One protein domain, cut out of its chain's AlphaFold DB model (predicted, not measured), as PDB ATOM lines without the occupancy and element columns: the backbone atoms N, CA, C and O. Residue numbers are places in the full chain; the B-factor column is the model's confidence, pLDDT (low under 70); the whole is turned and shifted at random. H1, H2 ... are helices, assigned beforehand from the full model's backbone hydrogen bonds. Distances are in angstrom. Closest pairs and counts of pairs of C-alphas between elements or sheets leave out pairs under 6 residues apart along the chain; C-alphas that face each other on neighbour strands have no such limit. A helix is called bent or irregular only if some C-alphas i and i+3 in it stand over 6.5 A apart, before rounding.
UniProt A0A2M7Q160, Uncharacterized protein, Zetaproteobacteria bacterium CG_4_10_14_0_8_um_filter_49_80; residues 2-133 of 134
ATOM      1  N   MET A   2     136.350 246.855  88.302       75.88
ATOM      2  CA  MET A   2     135.291 246.911  89.326       75.88
ATOM      3  C   MET A   2     135.756 247.358  90.719       75.88
ATOM      4  O   MET A   2     135.011 248.060  91.382       75.88
ATOM      5  N   ILE A   3     136.985 247.033  91.149       82.81
ATOM      6  CA  ILE A   3     137.465 247.388  92.503       82.81
ATOM      7  C   ILE A   3     137.470 248.911  92.746       82.81
ATOM      8  O   ILE A   3     136.869 249.329  93.732       82.81
ATOM      9  N   PRO A   4     138.065 249.762  91.878       86.56
ATOM     10  CA  PRO A   4     138.056 251.210  92.095       86.56
ATOM     11  C   PRO A   4     136.642 251.789  92.148       86.56
ATOM     12  O   PRO A   4     136.368 252.654  92.971       86.56
ATOM     13  N   LEU A   5     135.735 251.275  91.308       87.69
ATOM     14  CA  LEU A   5     134.339 251.699  91.294       87.69
ATOM     15  C   LEU A   5     133.627 251.312  92.594       87.69
ATOM     16  O   LEU A   5     132.968 252.155  93.185       87.69
ATOM     17  N   THR A   6     133.785 250.074  93.072       88.00
ATOM     18  CA  THR A   6     133.217 249.641  94.358       88.00
ATOM     19  C   THR A   6     133.726 250.504  95.506       88.00
ATOM     20  O   THR A   6     132.933 250.936  96.334       88.00
ATOM     21  N   LEU A   7     135.034 250.772  95.562       90.19
ATOM     22  CA  LEU A   7     135.616 251.599  96.619       90.19
ATOM     23  C   LEU A   7     135.104 253.042  96.543       90.19
ATOM     24  O   LEU A   7     134.752 253.613  97.571       90.19
ATOM     25  N   LEU A   8     134.991 253.610  95.339       91.44
ATOM     26  CA  LEU A   8     134.400 254.932  95.135       91.44
ATOM     27  C   LEU A   8     132.938 254.972  95.599       91.44
ATOM     28  O   LEU A   8     132.560 255.879  96.334       91.44
ATOM     29  N   LEU A   9     132.131 253.979  95.215       90.44
ATOM     30  CA  LEU A   9     130.736 253.860  95.648       90.44
ATOM     31  C   LEU A   9     130.622 253.694  97.166       90.44
ATOM     32  O   LEU A   9     129.714 254.259  97.763       90.44
ATOM     33  N   ALA A  10     131.556 252.981  97.799       91.06
ATOM     34  CA  ALA A  10     131.598 252.850  99.250       91.06
ATOM     35  C   ALA A  10     131.919 254.182  99.940       91.06
ATOM     36  O   ALA A  10     131.249 254.545 100.900       91.06
ATOM     37  N   VAL A  11     132.894 254.946  99.433       92.94
ATOM     38  CA  VAL A  11     133.220 256.288  99.953       92.94
ATOM     39  C   VAL A  11     132.035 257.238  99.793       92.94
ATOM     40  O   VAL A  11     131.671 257.926 100.743       92.94
ATOM     41  N   ILE A  12     131.399 257.249  98.618       92.44
ATOM     42  CA  ILE A  12     130.176 258.024  98.383       92.44
ATOM     43  C   ILE A  12     129.090 257.579  99.367       92.44
ATOM     44  O   ILE A  12     128.467 258.424 100.000       92.44
ATOM     45  N   GLY A  13     128.918 256.272  99.560       91.62
ATOM     46  CA  GLY A  13     127.988 255.712 100.532       91.62
ATOM     47  C   GLY A  13     128.219 256.245 101.945       91.62
ATOM     48  O   GLY A  13     127.285 256.759 102.546       91.62
ATOM     49  N   ILE A  14     129.466 256.243 102.432       92.06
ATOM     50  CA  ILE A  14     129.822 256.814 103.745       92.06
ATOM     51  C   ILE A  14     129.406 258.288 103.825       92.06
ATOM     52  O   ILE A  14     128.802 258.705 104.813       92.06
ATOM     53  N   ILE A  15     129.687 259.079 102.783       93.06
ATOM     54  CA  ILE A  15     129.318 260.502 102.734       93.06
ATOM     55  C   ILE A  15     127.797 260.674 102.814       93.06
ATOM     56  O   ILE A  15     127.324 261.525 103.569       93.06
ATOM     57  N   PHE A  16     127.027 259.872 102.075       91.00
ATOM     58  CA  PHE A  16     125.562 259.895 102.128       91.00
ATOM     59  C   PHE A  16     125.047 259.495 103.512       91.00
ATOM     60  O   PHE A  16     124.255 260.228 104.106       91.00
ATOM     61  N   ASN A  17     125.554 258.388 104.061       92.56
ATOM     62  CA  ASN A  17     125.165 257.906 105.378       92.56
ATOM     63  C   ASN A  17     125.393 258.974 106.457       92.56
ATOM     64  O   ASN A  17     124.485 259.225 107.244       92.56
ATOM     65  N   LEU A  18     126.529 259.677 106.433       89.62
ATOM     66  CA  LEU A  18     126.817 260.780 107.356       89.62
ATOM     67  C   LEU A  18     125.962 262.032 107.097       89.62
ATOM     68  O   LEU A  18     125.482 262.651 108.043       89.62
ATOM     69  N   SER A  19     125.749 262.407 105.832       90.81
ATOM     70  CA  SER A  19     125.031 263.642 105.473       90.81
ATOM     71  C   SER A  19     123.533 263.578 105.785       90.81
ATOM     72  O   SER A  19     122.928 264.601 106.100       90.81
ATOM     73  N   PHE A  20     122.931 262.387 105.710       86.25
ATOM     74  CA  PHE A  20     121.489 262.180 105.899       86.25
ATOM     75  C   PHE A  20     121.144 261.345 107.141       86.25
ATOM     76  O   PHE A  20     120.000 260.916 107.287       86.25
ATOM     77  N   ALA A  21     122.102 261.140 108.055       80.25
ATOM     78  CA  ALA A  21     121.959 260.277 109.234       80.25
ATOM     79  C   ALA A  21     120.708 260.570 110.084       80.25
ATOM     80  O   ALA A  21     120.151 259.661 110.692       80.25
ATOM     81  N   SER A  22     120.261 261.829 110.127       77.00
ATOM     82  CA  SER A  22     119.143 262.291 110.959       77.00
ATOM     83  C   SER A  22     117.879 262.673 110.184       77.00
ATOM     84  O   SER A  22     116.891 263.058 110.807       77.00
ATOM     85  N   SER A  23     117.889 262.614 108.848       75.31
ATOM     86  CA  SER A  23     116.830 263.223 108.029       75.31
ATOM     87  C   SER A  23     115.997 262.229 107.229       75.31
ATOM     88  O   SER A  23     114.811 262.480 107.017       75.31
ATOM     89  N   ILE A  24     116.583 261.119 106.772       79.75
ATOM     90  CA  ILE A  24     115.922 260.182 105.856       79.75
ATOM     91  C   ILE A  24     116.257 258.745 106.261       79.75
ATOM     92  O   ILE A  24     117.405 258.420 106.555       79.75
ATOM     93  N   MET A  25     115.251 257.869 106.229       87.56
ATOM     94  CA  MET A  25     115.469 256.426 106.325       87.56
ATOM     95  C   MET A  25     116.274 255.959 105.105       87.56
ATOM     96  O   MET A  25     115.786 256.016 103.977       87.56
ATOM     97  N   GLN A  26     117.504 255.504 105.325       91.19
ATOM     98  CA  GLN A  26     118.441 255.140 104.263       91.19
ATOM     99  C   GLN A  26     119.116 253.796 104.558       91.19
ATOM    100  O   GLN A  26     119.310 253.461 105.730       91.19
ATOM    101  N   PRO A  27     119.487 253.020 103.524       93.44
ATOM    102  CA  PRO A  27     120.366 251.877 103.720       93.44
ATOM    103  C   PRO A  27     121.754 252.334 104.176       93.44
ATOM    104  O   PRO A  27     122.156 253.486 103.996       93.44
ATOM    105  N   ASP A  28     122.527 251.387 104.682       94.19
ATOM    106  CA  ASP A  28     123.977 251.487 104.708       94.19
ATOM    107  C   ASP A  28     124.506 251.276 103.284       94.19
ATOM    108  O   ASP A  28     124.706 250.149 102.819       94.19
ATOM    109  N   TRP A  29     124.661 252.375 102.546       93.69
ATOM    110  CA  TRP A  29     125.100 252.349 101.153       93.69
ATOM    111  C   TRP A  29     126.497 251.753 101.036       93.69
ATOM    112  O   TRP A  29     126.770 250.945 100.146       93.69
ATOM    113  N   ALA A  30     127.383 252.155 101.945       94.44
ATOM    114  CA  ALA A  30     128.766 251.729 101.938       94.44
ATOM    115  C   ALA A  30     128.873 250.226 102.181       94.44
ATOM    116  O   ALA A  30     129.460 249.512 101.363       94.44
ATOM    117  N   LEU A  31     128.247 249.738 103.252       94.94
ATOM    118  CA  LEU A  31     128.235 248.318 103.567       94.94
ATOM    119  C   LEU A  31     127.582 247.509 102.446       94.94
ATOM    120  O   LEU A  31     128.119 246.466 102.073       94.94
ATOM    121  N   ALA A  32     126.490 248.000 101.853       96.00
ATOM    122  CA  ALA A  32     125.801 247.282 100.791       96.00
ATOM    123  C   ALA A  32     126.683 247.045  99.558       96.00
ATOM    124  O   ALA A  32     126.763 245.922  99.054       96.00
ATOM    125  N   PHE A  33     127.398 248.073  99.088       94.75
ATOM    126  CA  PHE A  33     128.293 247.930  97.937       94.75
ATOM    127  C   PHE A  33     129.523 247.073  98.245       94.75
ATOM    128  O   PHE A  33     129.951 246.278  97.404       94.75
ATOM    129  N   LEU A  34     130.085 247.204  99.447       94.69
ATOM    130  CA  LEU A  34     131.229 246.407  99.888       94.69
ATOM    131  C   LEU A  34     130.866 244.923 100.004       94.69
ATOM    132  O   LEU A  34     131.593 244.054  99.511       94.69
ATOM    133  N   LEU A  35     129.705 244.631 100.584       94.75
ATOM    134  CA  LEU A  35     129.209 243.275 100.752       94.75
ATOM    135  C   LEU A  35     128.836 242.644  99.410       94.75
ATOM    136  O   LEU A  35     129.241 241.513  99.128       94.75
ATOM    137  N   ALA A  36     128.168 243.402  98.538       94.12
ATOM    138  CA  ALA A  36     127.894 242.993  97.166       94.12
ATOM    139  C   ALA A  36     129.172 242.625  96.402       94.12
ATOM    140  O   ALA A  36     129.206 241.617  95.698       94.12
ATOM    141  N   ALA A  37     130.252 243.389  96.581       92.81
ATOM    142  CA  ALA A  37     131.522 243.111  95.925       92.81
ATOM    143  C   ALA A  37     132.204 241.835  96.439       92.81
ATOM    144  O   ALA A  37     132.751 241.089  95.627       92.81
ATOM    145  N   ILE A  38     132.147 241.544  97.747       93.19
ATOM    146  CA  ILE A  38     132.630 240.263  98.298       93.19
ATOM    147  C   ILE A  38     131.794 239.100  97.754       93.19
ATOM    148  O   ILE A  38     132.350 238.092  97.308       93.19
ATOM    149  N   LEU A  39     130.467 239.250  97.751       92.62
ATOM    150  CA  LEU A  39     129.539 238.240  97.248       92.62
ATOM    151  C   LEU A  39     129.652 238.050  95.732       92.62
ATOM    152  O   LEU A  39     129.410 236.951  95.256       92.62
ATOM    153  N   ALA A  40     130.041 239.052  94.945       91.06
ATOM    154  CA  ALA A  40     130.290 238.887  93.512       91.06
ATOM    155  C   ALA A  40     131.684 238.293  93.241       91.06
ATOM    156  O   ALA A  40     131.852 237.392  92.411       91.06
ATOM    157  N   HIS A  41     132.690 238.761  93.982       88.06
ATOM    158  CA  HIS A  41     134.098 238.459  93.764       88.06
ATOM    159  C   HIS A  41     134.805 238.158  95.080       88.06
ATOM    160  O   HIS A  41     135.406 239.034  95.703       88.06
ATOM    161  N   ARG A  42     134.848 236.872  95.450       85.44
ATOM    162  CA  ARG A  42     135.484 236.438  96.703       85.44
ATOM    163  C   ARG A  42     136.914 236.953  96.877       85.44
ATOM    164  O   ARG A  42     137.305 237.219  97.998       85.44
ATOM    165  N   GLN A  43     137.676 237.146  95.794       86.94
ATOM    166  CA  GLN A  43     139.070 237.622  95.830       86.94
ATOM    167  C   GLN A  43     139.220 239.108  96.202       86.94
ATOM    168  O   GLN A  43     140.317 239.543  96.545       86.94
ATOM    169  N   HIS A  44     138.142 239.898  96.157       89.31
ATOM    170  CA  HIS A  44     138.182 241.326  96.483       89.31
ATOM    171  C   HIS A  44     138.268 241.596  97.991       89.31
ATOM    172  O   HIS A  44     138.466 242.744  98.388       89.31
ATOM    173  N   TRP A  45     138.190 240.557  98.831       91.88
ATOM    174  CA  TRP A  45     138.245 240.666 100.291       91.88
ATOM    175  C   TRP A  45     139.431 241.501 100.798       91.88
ATOM    176  O   TRP A  45     139.273 242.269 101.741       91.88
ATOM    177  N   ARG A  46     140.596 241.426 100.133       92.75
ATOM    178  CA  ARG A  46     141.812 242.174 100.511       92.75
ATOM    179  C   ARG A  46     141.635 243.692 100.466       92.75
ATOM    180  O   ARG A  46     142.319 244.392 101.198       92.75
ATOM    181  N   TRP A  47     140.742 244.181  99.609       91.31
ATOM    182  CA  TRP A  47     140.447 245.607  99.443       91.31
ATOM    183  C   TRP A  47     139.168 246.011 100.165       91.31
ATOM    184  O   TRP A  47     139.079 247.111 100.702       91.31
ATOM    185  N   VAL A  48     138.195 245.102 100.213       92.94
ATOM    186  CA  VAL A  48     136.924 245.353 100.886       92.94
ATOM    187  C   VAL A  48     137.102 245.418 102.403       92.94
ATOM    188  O   VAL A  48     136.583 246.340 103.018       92.94
ATOM    189  N   LEU A  49     137.871 244.511 103.019       94.44
ATOM    190  CA  LEU A  49     138.049 244.497 104.476       94.44
ATOM    191  C   LEU A  49     138.680 245.790 105.033       94.44
ATOM    192  O   LEU A  49     138.123 246.333 105.987       94.44
ATOM    193  N   PRO A  50     139.766 246.348 104.455       95.06
ATOM    194  CA  PRO A  50     140.259 247.663 104.866       95.06
ATOM    195  C   PRO A  50     139.208 248.768 104.733       95.06
ATOM    196  O   PRO A  50     139.118 249.637 105.594       95.06
ATOM    197  N   MET A  51     138.387 248.724 103.683       95.31
ATOM    198  CA  MET A  51     137.333 249.718 103.491       95.31
ATOM    199  C   MET A  51     136.204 249.574 104.522       95.31
ATOM    200  O   MET A  51     135.645 250.579 104.947       95.31
ATOM    201  N   ILE A  52     135.918 248.354 104.982       95.19
ATOM    202  CA  ILE A  52     134.986 248.106 106.091       95.19
ATOM    203  C   ILE A  52     135.545 248.647 107.414       95.19
ATOM    204  O   ILE A  52     134.791 249.203 108.200       95.19
ATOM    205  N   LEU A  53     136.861 248.582 107.655       96.06
ATOM    206  CA  LEU A  53     137.459 249.254 108.821       96.06
ATOM    207  C   LEU A  53     137.290 250.775 108.760       96.06
ATOM    208  O   LEU A  53     136.959 251.396 109.767       96.06
ATOM    209  N   ILE A  54     137.514 251.376 107.584       95.31
ATOM    210  CA  ILE A  54     137.317 252.819 107.370       95.31
ATOM    211  C   ILE A  54     135.854 253.191 107.607       95.31
ATOM    212  O   ILE A  54     135.570 254.166 108.297       95.31
ATOM    213  N   HIS A  55     134.938 252.398 107.057       95.19
ATOM    214  CA  HIS A  55     133.505 252.527 107.268       95.19
ATOM    215  C   HIS A  55     133.136 252.498 108.755       95.19
ATOM    216  O   HIS A  55     132.492 253.417 109.254       95.19
ATOM    217  N   ASP A  56     133.599 251.477 109.471       94.06
ATOM    218  CA  ASP A  56     133.286 251.275 110.879       94.06
ATOM    219  C   ASP A  56     133.817 252.416 111.751       94.06
ATOM    220  O   ASP A  56     133.123 252.933 112.631       94.06
ATOM    221  N   PHE A  57     135.033 252.877 111.457       95.00
ATOM    222  CA  PHE A  57     135.607 254.037 112.121       95.00
ATOM    223  C   PHE A  57     134.821 255.322 111.819       95.00
ATOM    224  O   PHE A  57     134.589 256.119 112.723       95.00
ATOM    225  N   ALA A  58     134.374 255.513 110.576       93.31
ATOM    226  CA  ALA A  58     133.633 256.701 110.165       93.31
ATOM    227  C   ALA A  58     132.222 256.772 110.769       93.31
ATOM    228  O   ALA A  58     131.808 257.849 111.193       93.31
ATOM    229  N   LEU A  59     131.486 255.654 110.807       90.94
ATOM    230  CA  LEU A  59     130.089 255.642 111.259       90.94
ATOM    231  C   LEU A  59     129.923 255.358 112.755       90.94
ATOM    232  O   LEU A  59     129.018 255.909 113.377       90.94
ATOM    233  N   PHE A  60     130.778 254.519 113.343       89.44
ATOM    234  CA  PHE A  60     130.620 254.065 114.732       89.44
ATOM    235  C   PHE A  60     131.725 254.554 115.664       89.44
ATOM    236  O   PHE A  60     131.676 254.266 116.860       89.44
ATOM    237  N   TRP A  61     132.745 255.245 115.139       91.31
ATOM    238  CA  TRP A  61     133.954 255.602 115.893       91.31
ATOM    239  C   TRP A  61     134.652 254.381 116.528       91.31
ATOM    240  O   TRP A  61     135.385 254.491 117.512       91.31
ATOM    241  N   ASN A  62     134.404 253.190 115.971       90.56
ATOM    242  CA  ASN A  62     134.878 251.903 116.460       90.56
ATOM    243  C   ASN A  62     135.077 250.963 115.271       90.56
ATOM    244  O   ASN A  62     134.104 250.553 114.651       90.56
ATOM    245  N   GLY A  63     136.324 250.573 114.998       89.12
ATOM    246  CA  GLY A  63     136.677 249.697 113.874       89.12
ATOM    247  C   GLY A  63     136.228 248.235 114.001       89.12
ATOM    248  O   GLY A  63     136.535 247.442 113.121       89.12
ATOM    249  N   LEU A  64     135.571 247.840 115.095       92.69
ATOM    250  CA  LEU A  64     135.151 246.459 115.358       92.69
ATOM    251  C   LEU A  64     133.626 246.290 115.422       92.69
ATOM    252  O   LEU A  64     133.157 245.257 115.896       92.69
ATOM    253  N   ALA A  65     132.854 247.281 114.977       91.56
ATOM    254  CA  ALA A  65     131.397 247.226 115.038       91.56
ATOM    255  C   ALA A  65     130.832 246.125 114.120       91.56
ATOM    256  O   ALA A  65     130.204 245.171 114.582       91.56
ATOM    257  N   ILE A  66     131.099 246.230 112.819       93.19
ATOM    258  CA  ILE A  66     130.607 245.329 111.772       93.19
ATOM    259  C   ILE A  66     131.750 244.477 111.202       93.19
ATOM    260  O   ILE A  66     131.536 243.337 110.783       93.19
ATOM    261  N   PHE A  67     132.983 244.981 111.244       95.06
ATOM    262  CA  PHE A  67     134.170 244.340 110.692       95.06
ATOM    263  C   PHE A  67     134.339 242.853 111.064       95.06
ATOM    264  O   PHE A  67     134.540 242.059 110.141       95.06
ATOM    265  N   PRO A  68     134.214 242.415 112.338       94.50
ATOM    266  CA  PRO A  68     134.405 241.004 112.692       94.50
ATOM    267  C   PRO A  68     133.442 240.075 111.946       94.50
ATOM    268  O   PRO A  68     133.825 238.991 111.514       94.50
ATOM    269  N   TRP A  69     132.208 240.531 111.735       94.00
ATOM    270  CA  TRP A  69     131.175 239.793 111.011       94.00
ATOM    271  C   TRP A  69     131.453 239.762 109.509       94.00
ATOM    272  O   TRP A  69     131.237 238.748 108.850       94.00
ATOM    273  N   MET A  70     132.016 240.842 108.970       93.88
ATOM    274  CA  MET A  70     132.369 240.939 107.554       93.88
ATOM    275  C   MET A  70     133.582 240.099 107.175       93.88
ATOM    276  O   MET A  70     133.654 239.614 106.047       93.88
ATOM    277  N   VAL A  71     134.503 239.852 108.111       94.88
ATOM    278  CA  VAL A  71     135.596 238.882 107.929       94.88
ATOM    279  C   VAL A  71     135.053 237.466 107.713       94.88
ATOM    280  O   VAL A  71     135.652 236.684 106.973       94.88
ATOM    281  N   LEU A  72     133.891 237.133 108.287       94.25
ATOM    282  CA  LEU A  72     133.274 235.819 108.102       94.25
ATOM    283  C   LEU A  72     132.744 235.621 106.680       94.25
ATOM    284  O   LEU A  72     132.792 234.500 106.185       94.25
ATOM    285  N   ALA A  73     132.293 236.675 105.991       93.19
ATOM    286  CA  ALA A  73     131.740 236.560 104.640       93.19
ATOM    287  C   ALA A  73     132.689 235.851 103.644       93.19
ATOM    288  O   ALA A  73     132.288 234.830 103.079       93.19
ATOM    289  N   PRO A  74     133.944 236.301 103.422       92.94
ATOM    290  CA  PRO A  74     134.858 235.618 102.510       92.94
ATOM    291  C   PRO A  74     135.245 234.214 102.994       92.94
ATOM    292  O   PRO A  74     135.403 233.324 102.159       92.94
ATOM    293  N   LEU A  75     135.359 233.984 104.308       93.50
ATOM    294  CA  LEU A  75     135.666 232.659 104.864       93.50
ATOM    295  C   LEU A  75     134.542 231.661 104.575       93.50
ATOM    296  O   LEU A  75     134.791 230.577 104.046       93.50
ATOM    297  N   LEU A  76     133.300 232.063 104.858       93.44
ATOM    298  CA  LEU A  76     132.108 231.278 104.574       93.44
ATOM    299  C   LEU A  76     131.979 231.031 103.077       93.44
ATOM    300  O   LEU A  76     131.746 229.892 102.692       93.44
ATOM    301  N   LEU A  77     132.192 232.041 102.227       92.44
ATOM    302  CA  LEU A  77     132.157 231.881 100.770       92.44
ATOM    303  C   LEU A  77     133.184 230.866 100.269       92.44
ATOM    304  O   LEU A  77     132.825 230.009  99.474       92.44
ATOM    305  N   ILE A  78     134.439 230.937 100.722       91.44
ATOM    306  CA  ILE A  78     135.490 230.000 100.295       91.44
ATOM    307  C   ILE A  78     135.136 228.571 100.709       91.44
ATOM    308  O   ILE A  78     135.221 227.659  99.891       91.44
ATOM    309  N   TRP A  79     134.724 228.383 101.964       92.81
ATOM    310  CA  TRP A  79     134.364 227.069 102.491       92.81
ATOM    311  C   TRP A  79     133.139 226.480 101.785       92.81
ATOM    312  O   TRP A  79     133.137 225.316 101.393       92.81
ATOM    313  N   SER A  80     132.103 227.290 101.593       91.62
ATOM    314  CA  SER A  80     130.837 226.832 101.027       91.62
ATOM    315  C   SER A  80     130.914 226.637  99.507       91.62
ATOM    316  O   SER A  80     130.431 225.620  99.017       91.62
ATOM    317  N   ASP A  81     131.619 227.510  98.768       90.06
ATOM    318  CA  ASP A  81     131.916 227.304  97.339       90.06
ATOM    319  C   ASP A  81     132.700 225.993  97.118       90.06
ATOM    320  O   ASP A  81     132.514 225.341  96.092       90.06
ATOM    321  N   ALA A  82     133.569 225.596  98.057       89.38
ATOM    322  CA  ALA A  82     134.351 224.363  97.951       89.38
ATOM    323  C   ALA A  82     133.516 223.086  98.149       89.38
ATOM    324  O   ALA A  82     133.862 222.051  97.585       89.38
ATOM    325  N   GLN A  83     132.436 223.145  98.933       91.69
ATOM    326  CA  GLN A  83     131.598 221.975  99.223       91.69
ATOM    327  C   GLN A  83     130.369 221.859  98.322       91.69
ATOM    328  O   GLN A  83     130.010 220.758  97.916       91.69
ATOM    329  N   LEU A  84     129.709 222.980  98.032       87.81
ATOM    330  CA  LEU A  84     128.401 223.012  97.367       87.81
ATOM    331  C   LEU A  84     128.456 223.676  95.984       87.81
ATOM    332  O   LEU A  84     127.481 223.626  95.236       87.81
ATOM    333  N   GLY A  85     129.590 224.287  95.630       85.81
ATOM    334  CA  GLY A  85     129.716 225.129  94.446       85.81
ATOM    335  C   GLY A  85     129.102 226.527  94.632       85.81
ATOM    336  O   GLY A  85     128.569 226.862  95.691       85.81
ATOM    337  N   PRO A  86     129.194 227.395  93.610       83.62
ATOM    338  CA  PRO A  86     128.670 228.754  93.683       83.62
ATOM    339  C   PRO A  86     127.145 228.773  93.482       83.62
ATOM    340  O   PRO A  86     126.666 228.852  92.353       83.62
ATOM    341  N   ALA A  87     126.375 228.739  94.574       87.12
ATOM    342  CA  ALA A  87     124.907 228.755  94.537       87.12
ATOM    343  C   ALA A  87     124.295 230.057  95.096       87.12
ATOM    344  O   ALA A  87     124.820 230.660  96.037       87.12
ATOM    345  N   VAL A  88     123.143 230.473  94.545       87.69
ATOM    346  CA  VAL A  88     122.402 231.667  95.004       87.69
ATOM    347  C   VAL A  88     121.937 231.545  96.463       87.69
ATOM    348  O   VAL A  88     122.256 232.448  97.239       87.69
ATOM    349  N   PRO A  89     121.279 230.446  96.898       91.19
ATOM    350  CA  PRO A  89     120.741 230.352  98.261       91.19
ATOM    351  C   PRO A  89     121.811 230.499  99.351       91.19
ATOM    352  O   PRO A  89     121.592 231.153 100.366       91.19
ATOM    353  N   GLN A  90     122.997 229.942  99.116       91.50
ATOM    354  CA  GLN A  90     124.138 230.009 100.028       91.50
ATOM    355  C   GLN A  90     124.653 231.440 100.209       91.50
ATOM    356  O   GLN A  90     124.917 231.872 101.327       91.50
ATOM    357  N   ARG A  91     124.762 232.204  99.118       93.38
ATOM    358  CA  ARG A  91     125.204 233.606  99.160       93.38
ATOM    359  C   ARG A  91     124.163 234.501  99.822       93.38
ATOM    360  O   ARG A  91     124.537 235.365 100.606       93.38
ATOM    361  N   THR A  92     122.877 234.236  99.599       94.38
ATOM    362  CA  THR A  92     121.778 234.904 100.312       94.38
ATOM    363  C   THR A  92     121.789 234.590 101.812       94.38
ATOM    364  O   THR A  92     121.571 235.483 102.633       94.38
ATOM    365  N   ALA A  93     122.095 233.348 102.199       94.56
ATOM    366  CA  ALA A  93     122.249 232.974 103.604       94.56
ATOM    367  C   ALA A  93     123.435 233.703 104.255       94.56
ATOM    368  O   ALA A  93     123.282 234.264 105.337       94.56
ATOM    369  N   ILE A  94     124.583 233.772 103.568       94.88
ATOM    370  CA  ILE A  94     125.760 234.527 104.031       94.88
ATOM    371  C   ILE A  94     125.425 236.014 104.167       94.88
ATOM    372  O   ILE A  94     125.688 236.581 105.221       94.88
ATOM    373  N   LEU A  95     124.802 236.623 103.149       95.69
ATOM    374  CA  LEU A  95     124.350 238.019 103.164       95.69
ATOM    375  C   LEU A  95     123.489 238.315 104.396       95.69
ATOM    376  O   LEU A  95     123.703 239.299 105.099       95.69
ATOM    377  N   THR A  96     122.524 237.440 104.666       95.56
ATOM    378  CA  THR A  96     121.629 237.581 105.814       95.56
ATOM    379  C   THR A  96     122.420 237.471 107.112       95.56
ATOM    380  O   THR A  96     122.382 238.386 107.926       95.56
ATOM    381  N   PHE A  97     123.207 236.405 107.273       95.44
ATOM    382  CA  PHE A  97     123.978 236.138 108.485       95.44
ATOM    383  C   PHE A  97     124.908 237.295 108.870       95.44
ATOM    384  O   PHE A  97     124.938 237.700 110.028       95.44
ATOM    385  N   VAL A  98     125.631 237.862 107.903       94.31
ATOM    386  CA  VAL A  98     126.607 238.927 108.176       94.31
ATOM    387  C   VAL A  98     125.968 240.304 108.367       94.31
ATOM    388  O   VAL A  98     126.609 241.180 108.937       94.31
ATOM    389  N   THR A  99     124.710 240.506 107.958       94.94
ATOM    390  CA  THR A  99     123.990 241.782 108.148       94.94
ATOM    391  C   THR A  99     123.115 241.818 109.402       94.94
ATOM    392  O   THR A  99     122.847 242.908 109.897       94.94
ATOM    393  N   VAL A 100     122.715 240.670 109.972       94.81
ATOM    394  CA  VAL A 100     121.958 240.618 111.246       94.81
ATOM    395  C   VAL A 100     122.586 241.459 112.372       94.81
ATOM    396  O   VAL A 100     121.833 242.149 113.061       94.81
ATOM    397  N   PRO A 101     123.922 241.484 112.567       93.19
ATOM    398  CA  PRO A 101     124.547 242.288 113.617       93.19
ATOM    399  C   PRO A 101     124.228 243.788 113.559       93.19
ATOM    400  O   PRO A 101     124.296 244.449 114.592       93.19
ATOM    401  N   MET A 102     123.816 244.331 112.405       92.94
ATOM    402  CA  MET A 102     123.355 245.723 112.309       92.94
ATOM    403  C   MET A 102     122.197 246.007 113.277       92.94
ATOM    404  O   MET A 102     122.177 247.050 113.926       92.94
ATOM    405  N   LEU A 103     121.276 245.053 113.440       93.50
ATOM    406  CA  LEU A 103     120.141 245.178 114.359       93.50
ATOM    407  C   LEU A 103     120.598 245.269 115.822       93.50
ATOM    408  O   LEU A 103     119.981 245.963 116.623       93.50
ATOM    409  N   TRP A 104     121.702 244.605 116.178       92.00
ATOM    410  CA  TRP A 104     122.293 244.695 117.519       92.00
ATOM    411  C   TRP A 104     123.055 246.002 117.745       92.00
ATOM    412  O   TRP A 104     123.181 246.451 118.881       92.00
ATOM    413  N   LEU A 105     123.520 246.641 116.671       90.75
ATOM    414  CA  LEU A 105     124.149 247.963 116.690       90.75
ATOM    415  C   LEU A 105     123.125 249.111 116.674       90.75
ATOM    416  O   LEU A 105     123.479 250.243 116.354       90.75
ATOM    417  N   ASN A 106     121.867 248.831 117.031       89.75
ATOM    418  CA  ASN A 106     120.756 249.786 117.066       89.75
ATOM    419  C   ASN A 106     120.427 250.435 115.711       89.75
ATOM    420  O   ASN A 106     119.837 251.517 115.679       89.75
ATOM    421  N   TRP A 107     120.773 249.796 114.589       89.56
ATOM    422  CA  TRP A 107     120.249 250.246 113.302       89.56
ATOM    423  C   TRP A 107     118.748 249.946 113.203       89.56
ATOM    424  O   TRP A 107     118.320 248.863 113.617       89.56
ATOM    425  N   PRO A 108     117.946 250.858 112.622       92.00
ATOM    426  CA  PRO A 108     116.535 250.598 112.357       92.00
ATOM    427  C   PRO A 108     116.355 249.344 111.497       92.00
ATOM    428  O   PRO A 108     117.130 249.096 110.567       92.00
ATOM    429  N   ALA A 109     115.308 248.566 111.775       93.94
ATOM    430  CA  ALA A 109     115.024 247.342 111.029       93.94
ATOM    431  C   ALA A 109     114.779 247.632 109.540       93.94
ATOM    432  O   ALA A 109     115.184 246.864 108.672       93.94
ATOM    433  N   GLU A 110     114.174 248.776 109.237       94.12
ATOM    434  CA  GLU A 110     113.928 249.254 107.884       94.12
ATOM    435  C   GLU A 110     115.241 249.549 107.152       94.12
ATOM    436  O   GLU A 110     115.411 249.133 106.007       94.12
ATOM    437  N   ALA A 111     116.196 250.204 107.820       93.44
ATOM    438  CA  ALA A 111     117.519 250.463 107.262       93.44
ATOM    439  C   ALA A 111     118.271 249.152 106.995       93.44
ATOM    440  O   ALA A 111     118.878 249.000 105.939       93.44
ATOM    441  N   TRP A 112     118.172 248.167 107.896       95.12
ATOM    442  CA  TRP A 112     118.725 246.828 107.673       95.12
ATOM    443  C   TRP A 112     118.107 246.139 106.447       95.12
ATOM    444  O   TRP A 112     118.847 245.649 105.591       95.12
ATOM    445  N   VAL A 113     116.776 246.151 106.304       96.81
ATOM    446  CA  VAL A 113     116.089 245.581 105.130       96.81
ATOM    447  C   VAL A 113     116.520 246.286 103.844       96.81
ATOM    448  O   VAL A 113     116.805 245.621 102.848       96.81
ATOM    449  N   LEU A 114     116.624 247.617 103.856       96.00
ATOM    450  CA  LEU A 114     117.094 248.389 102.705       96.00
ATOM    451  C   LEU A 114     118.543 248.039 102.348       96.00
ATOM    452  O   LEU A 114     118.840 247.832 101.172       96.00
ATOM    453  N   THR A 115     119.434 247.918 103.338       96.31
ATOM    454  CA  THR A 115     120.825 247.484 103.132       96.31
ATOM    455  C   THR A 115     120.870 246.093 102.522       96.31
ATOM    456  O   THR A 115     121.606 245.863 101.564       96.31
ATOM    457  N   TRP A 116     120.062 245.164 103.032       96.75
ATOM    458  CA  TRP A 116     119.988 243.797 102.531       96.75
ATOM    459  C   TRP A 116     119.514 243.756 101.074       96.75
ATOM    460  O   TRP A 116     120.167 243.142 100.230       96.75
ATOM    461  N   LEU A 117     118.429 244.468 100.751       96.62
ATOM    462  CA  LEU A 117     117.882 244.550  99.393       96.62
ATOM    463  C   LEU A 117     118.876 245.191  98.425       96.62
ATOM    464  O   LEU A 117     119.119 244.656  97.344       96.62
ATOM    465  N   LEU A 118     119.490 246.308  98.824       96.00
ATOM    466  CA  LEU A 118     120.495 246.989  98.017       96.00
ATOM    467  C   LEU A 118     121.713 246.090  97.778       96.00
ATOM    468  O   LEU A 118     122.179 245.992  96.645       96.00
ATOM    469  N   SER A 119     122.182 245.385  98.811       95.94
ATOM    470  CA  SER A 119     123.289 244.428  98.704       95.94
ATOM    471  C   SER A 119     122.962 243.304  97.731       95.94
ATOM    472  O   SER A 119     123.789 242.958  96.892       95.94
ATOM    473  N   PHE A 120     121.754 242.738  97.818       95.00
ATOM    474  CA  PHE A 120     121.303 241.665  96.939       95.00
ATOM    475  C   PHE A 120     121.228 242.129  95.477       95.00
ATOM    476  O   PHE A 120     121.787 241.479  94.591       95.00
ATOM    477  N   CYS A 121     120.609 243.285  95.223       94.56
ATOM    478  CA  CYS A 121     120.511 243.872  93.887       94.56
ATOM    479  C   CYS A 121     121.890 244.217  93.308       94.56
ATOM    480  O   CYS A 121     122.198 243.851  92.174       94.56
ATOM    481  N   ALA A 122     122.742 244.890  94.087       93.44
ATOM    482  CA  ALA A 122     124.090 245.251  93.665       93.44
ATOM    483  C   ALA A 122     124.941 244.006  93.392       93.44
ATOM    484  O   ALA A 122     125.648 243.955  92.387       93.44
ATOM    485  N   TRP A 123     124.835 242.979  94.238       93.56
ATOM    486  CA  TRP A 123     125.512 241.704  94.033       93.56
ATOM    487  C   TRP A 123     125.094 241.069  92.704       93.56
ATOM    488  O   TRP A 123     125.962 240.729  91.898       93.56
ATOM    489  N   TYR A 124     123.787 240.969  92.449       90.19
ATOM    490  CA  TYR A 124     123.264 240.399  91.212       90.19
ATOM    491  C   TYR A 124     123.798 241.143  89.979       90.19
ATOM    492  O   TYR A 124     124.350 240.517  89.073       90.19
ATOM    493  N   LEU A 125     123.744 242.479  89.978       89.44
ATOM    494  CA  LEU A 125     124.274 243.299  88.884       89.44
ATOM    495  C   LEU A 125     125.781 243.088  88.673       89.44
ATOM    496  O   LEU A 125     126.220 242.866  87.546       89.44
ATOM    497  N   MET A 126     126.576 243.088  89.746       88.19
ATOM    498  CA  MET A 126     128.025 242.868  89.661       88.19
ATOM    499  C   MET A 126     128.373 241.467  89.135       88.19
ATOM    500  O   MET A 126     129.356 241.306  88.413       88.19
ATOM    501  N   THR A 127     127.566 240.448  89.451       85.25
ATOM    502  CA  THR A 127     127.784 239.101  88.906       85.25
ATOM    503  C   THR A 127     127.502 238.992  87.411       85.25
ATOM    504  O   THR A 127     128.221 238.258  86.737       85.25
ATOM    505  N   GLN A 128     126.525 239.732  86.876       80.81
ATOM    506  CA  GLN A 128     126.215 239.720  85.440       80.81
ATOM    507  C   GLN A 128     127.361 240.316  84.615       80.81
ATOM    508  O   GLN A 128     127.831 239.689  83.670       80.81
ATOM    509  N   VAL A 129     127.910 241.454  85.057       74.38
ATOM    510  CA  VAL A 129     129.065 242.107  84.407       74.38
ATOM    511  C   VAL A 129     130.266 241.163  84.294       74.38
ATOM    512  O   VAL A 129     131.041 241.225  83.343       74.38
ATOM    513  N   ARG A 130     130.431 240.246  85.254       67.38
ATOM    514  CA  ARG A 130     131.504 239.252  85.207       67.38
ATOM    515  C   ARG A 130     131.314 238.248  84.072       67.38
ATOM    516  O   ARG A 130     132.302 237.919  83.423       67.38
ATOM    517  N   LEU A 131     130.094 237.751  83.869       60.09
ATOM    518  CA  LEU A 131     129.791 236.749  82.841       60.09
ATOM    519  C   LEU A 131     130.036 237.291  81.428       60.09
ATOM    520  O   LEU A 131     130.449 236.535  80.564       60.09
ATOM    521  N   GLU A 132     129.853 238.593  81.217       58.75
ATOM    522  CA  GLU A 132     130.135 239.253  79.933       58.75
ATOM    523  C   GLU A 132     131.638 239.452  79.672       58.75
ATOM    524  O   GLU A 132     132.057 239.658  78.536       58.75
ATOM    525  N   SER A 133     132.455 239.404  80.728       53.28
ATOM    526  CA  SER A 133     133.905 239.643  80.675       53.28
ATOM    527  C   SER A 133     134.776 238.377  80.679       53.28
ATOM    528  O   SER A 133     136.001 238.504  80.636       53.28
TER     529      SER A 133
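Overview. This is residues 2 to 133 of the 134 residues of an uncharacterized protein of Zetaproteobacteria bacterium CG_4_10_14_0_8_um_filter_49_80 (UniProt A0A2M7Q160). Six helices make an up-and-down bundle in which each runs against the one before it: the short H2 is in the middle, and H1, H3, H4, H5 and H7 stand round it in a ring that is open between H7 and H1. H6, a single turn, sits at one end of the bundle between H5 and H7. The printed part has 132 residues, with seven named helices, H1 to H7 in chain order, and no named strand; the class is all helix. It is compact, with a radius of gyration of the C-alphas of 13.9 A, and spans 42 by 29 by 24 A.

Arrangement. H1, residues 2 to 19, touches H2, residues 29 to 40, in a helical hairpin, opposite ways at a shallow tilt of 24 degrees; their closest C-alphas, of Ala 10 and Ala 30, are 4.1 A apart. H2 is the hub, touching five helices. H3, residues 42 to 60, forms a hairpin with H2, closest at the C-alphas of Leu 34 and Val 48, 5.9 A. H3 has a kink of 44 degrees near residue 49 and is irregular, C-alphas 43 and 46 being 7.1 A apart. H4, residues 67 to 84, forms a hairpin with H3, at 23 degrees; the C-alphas of Arg 42 and Pro 74 are closest, 5.9 A. H5, residues 88 to 99, forms a hairpin with H4, closest at the C-alphas of Trp 69 and Val 98, 5.4 A. H6, residues 101 to 104, and H7, residues 109 to 132, only just touch, only at the corner, with 3 pairs of C-alphas within 8 A, the closest being Leu 103 and Ala 109, 6.5 A. H7 touches H2 the same way at a steep tilt of 41 degrees, closest at the C-alphas of Ala 36 and Trp 123, 4.1 A. H1 and H7 are apart, but only just, at 8.3 A. Every O i to N i+4 pair is within hydrogen-bond range in H1, H2 and H5; the counts are 12 of 15 in H3, 10 of 14 in H4 and 19 of 20 in H7, and H6 is too short for such a pair.

Along the chain. H1 begins at C-alpha 2, (135.291, 246.911, 89.326), and is 25.4 A long. H2 is 16.3 A, H3 25.7 A, H4 25.8 A, H5 16.7 A and H6 5.1 A. H7, 35.5 A, ends at C-alpha 132, (130.135, 239.253, 79.933).

Size, cuts and confidence. The C-alphas farthest apart, of Ser 23 and Gln 83, are 44.7 A apart. The printed part has no cut and no long link. Mean pLDDT of the printed part is 90.5; residues 130 to 133 are under 70.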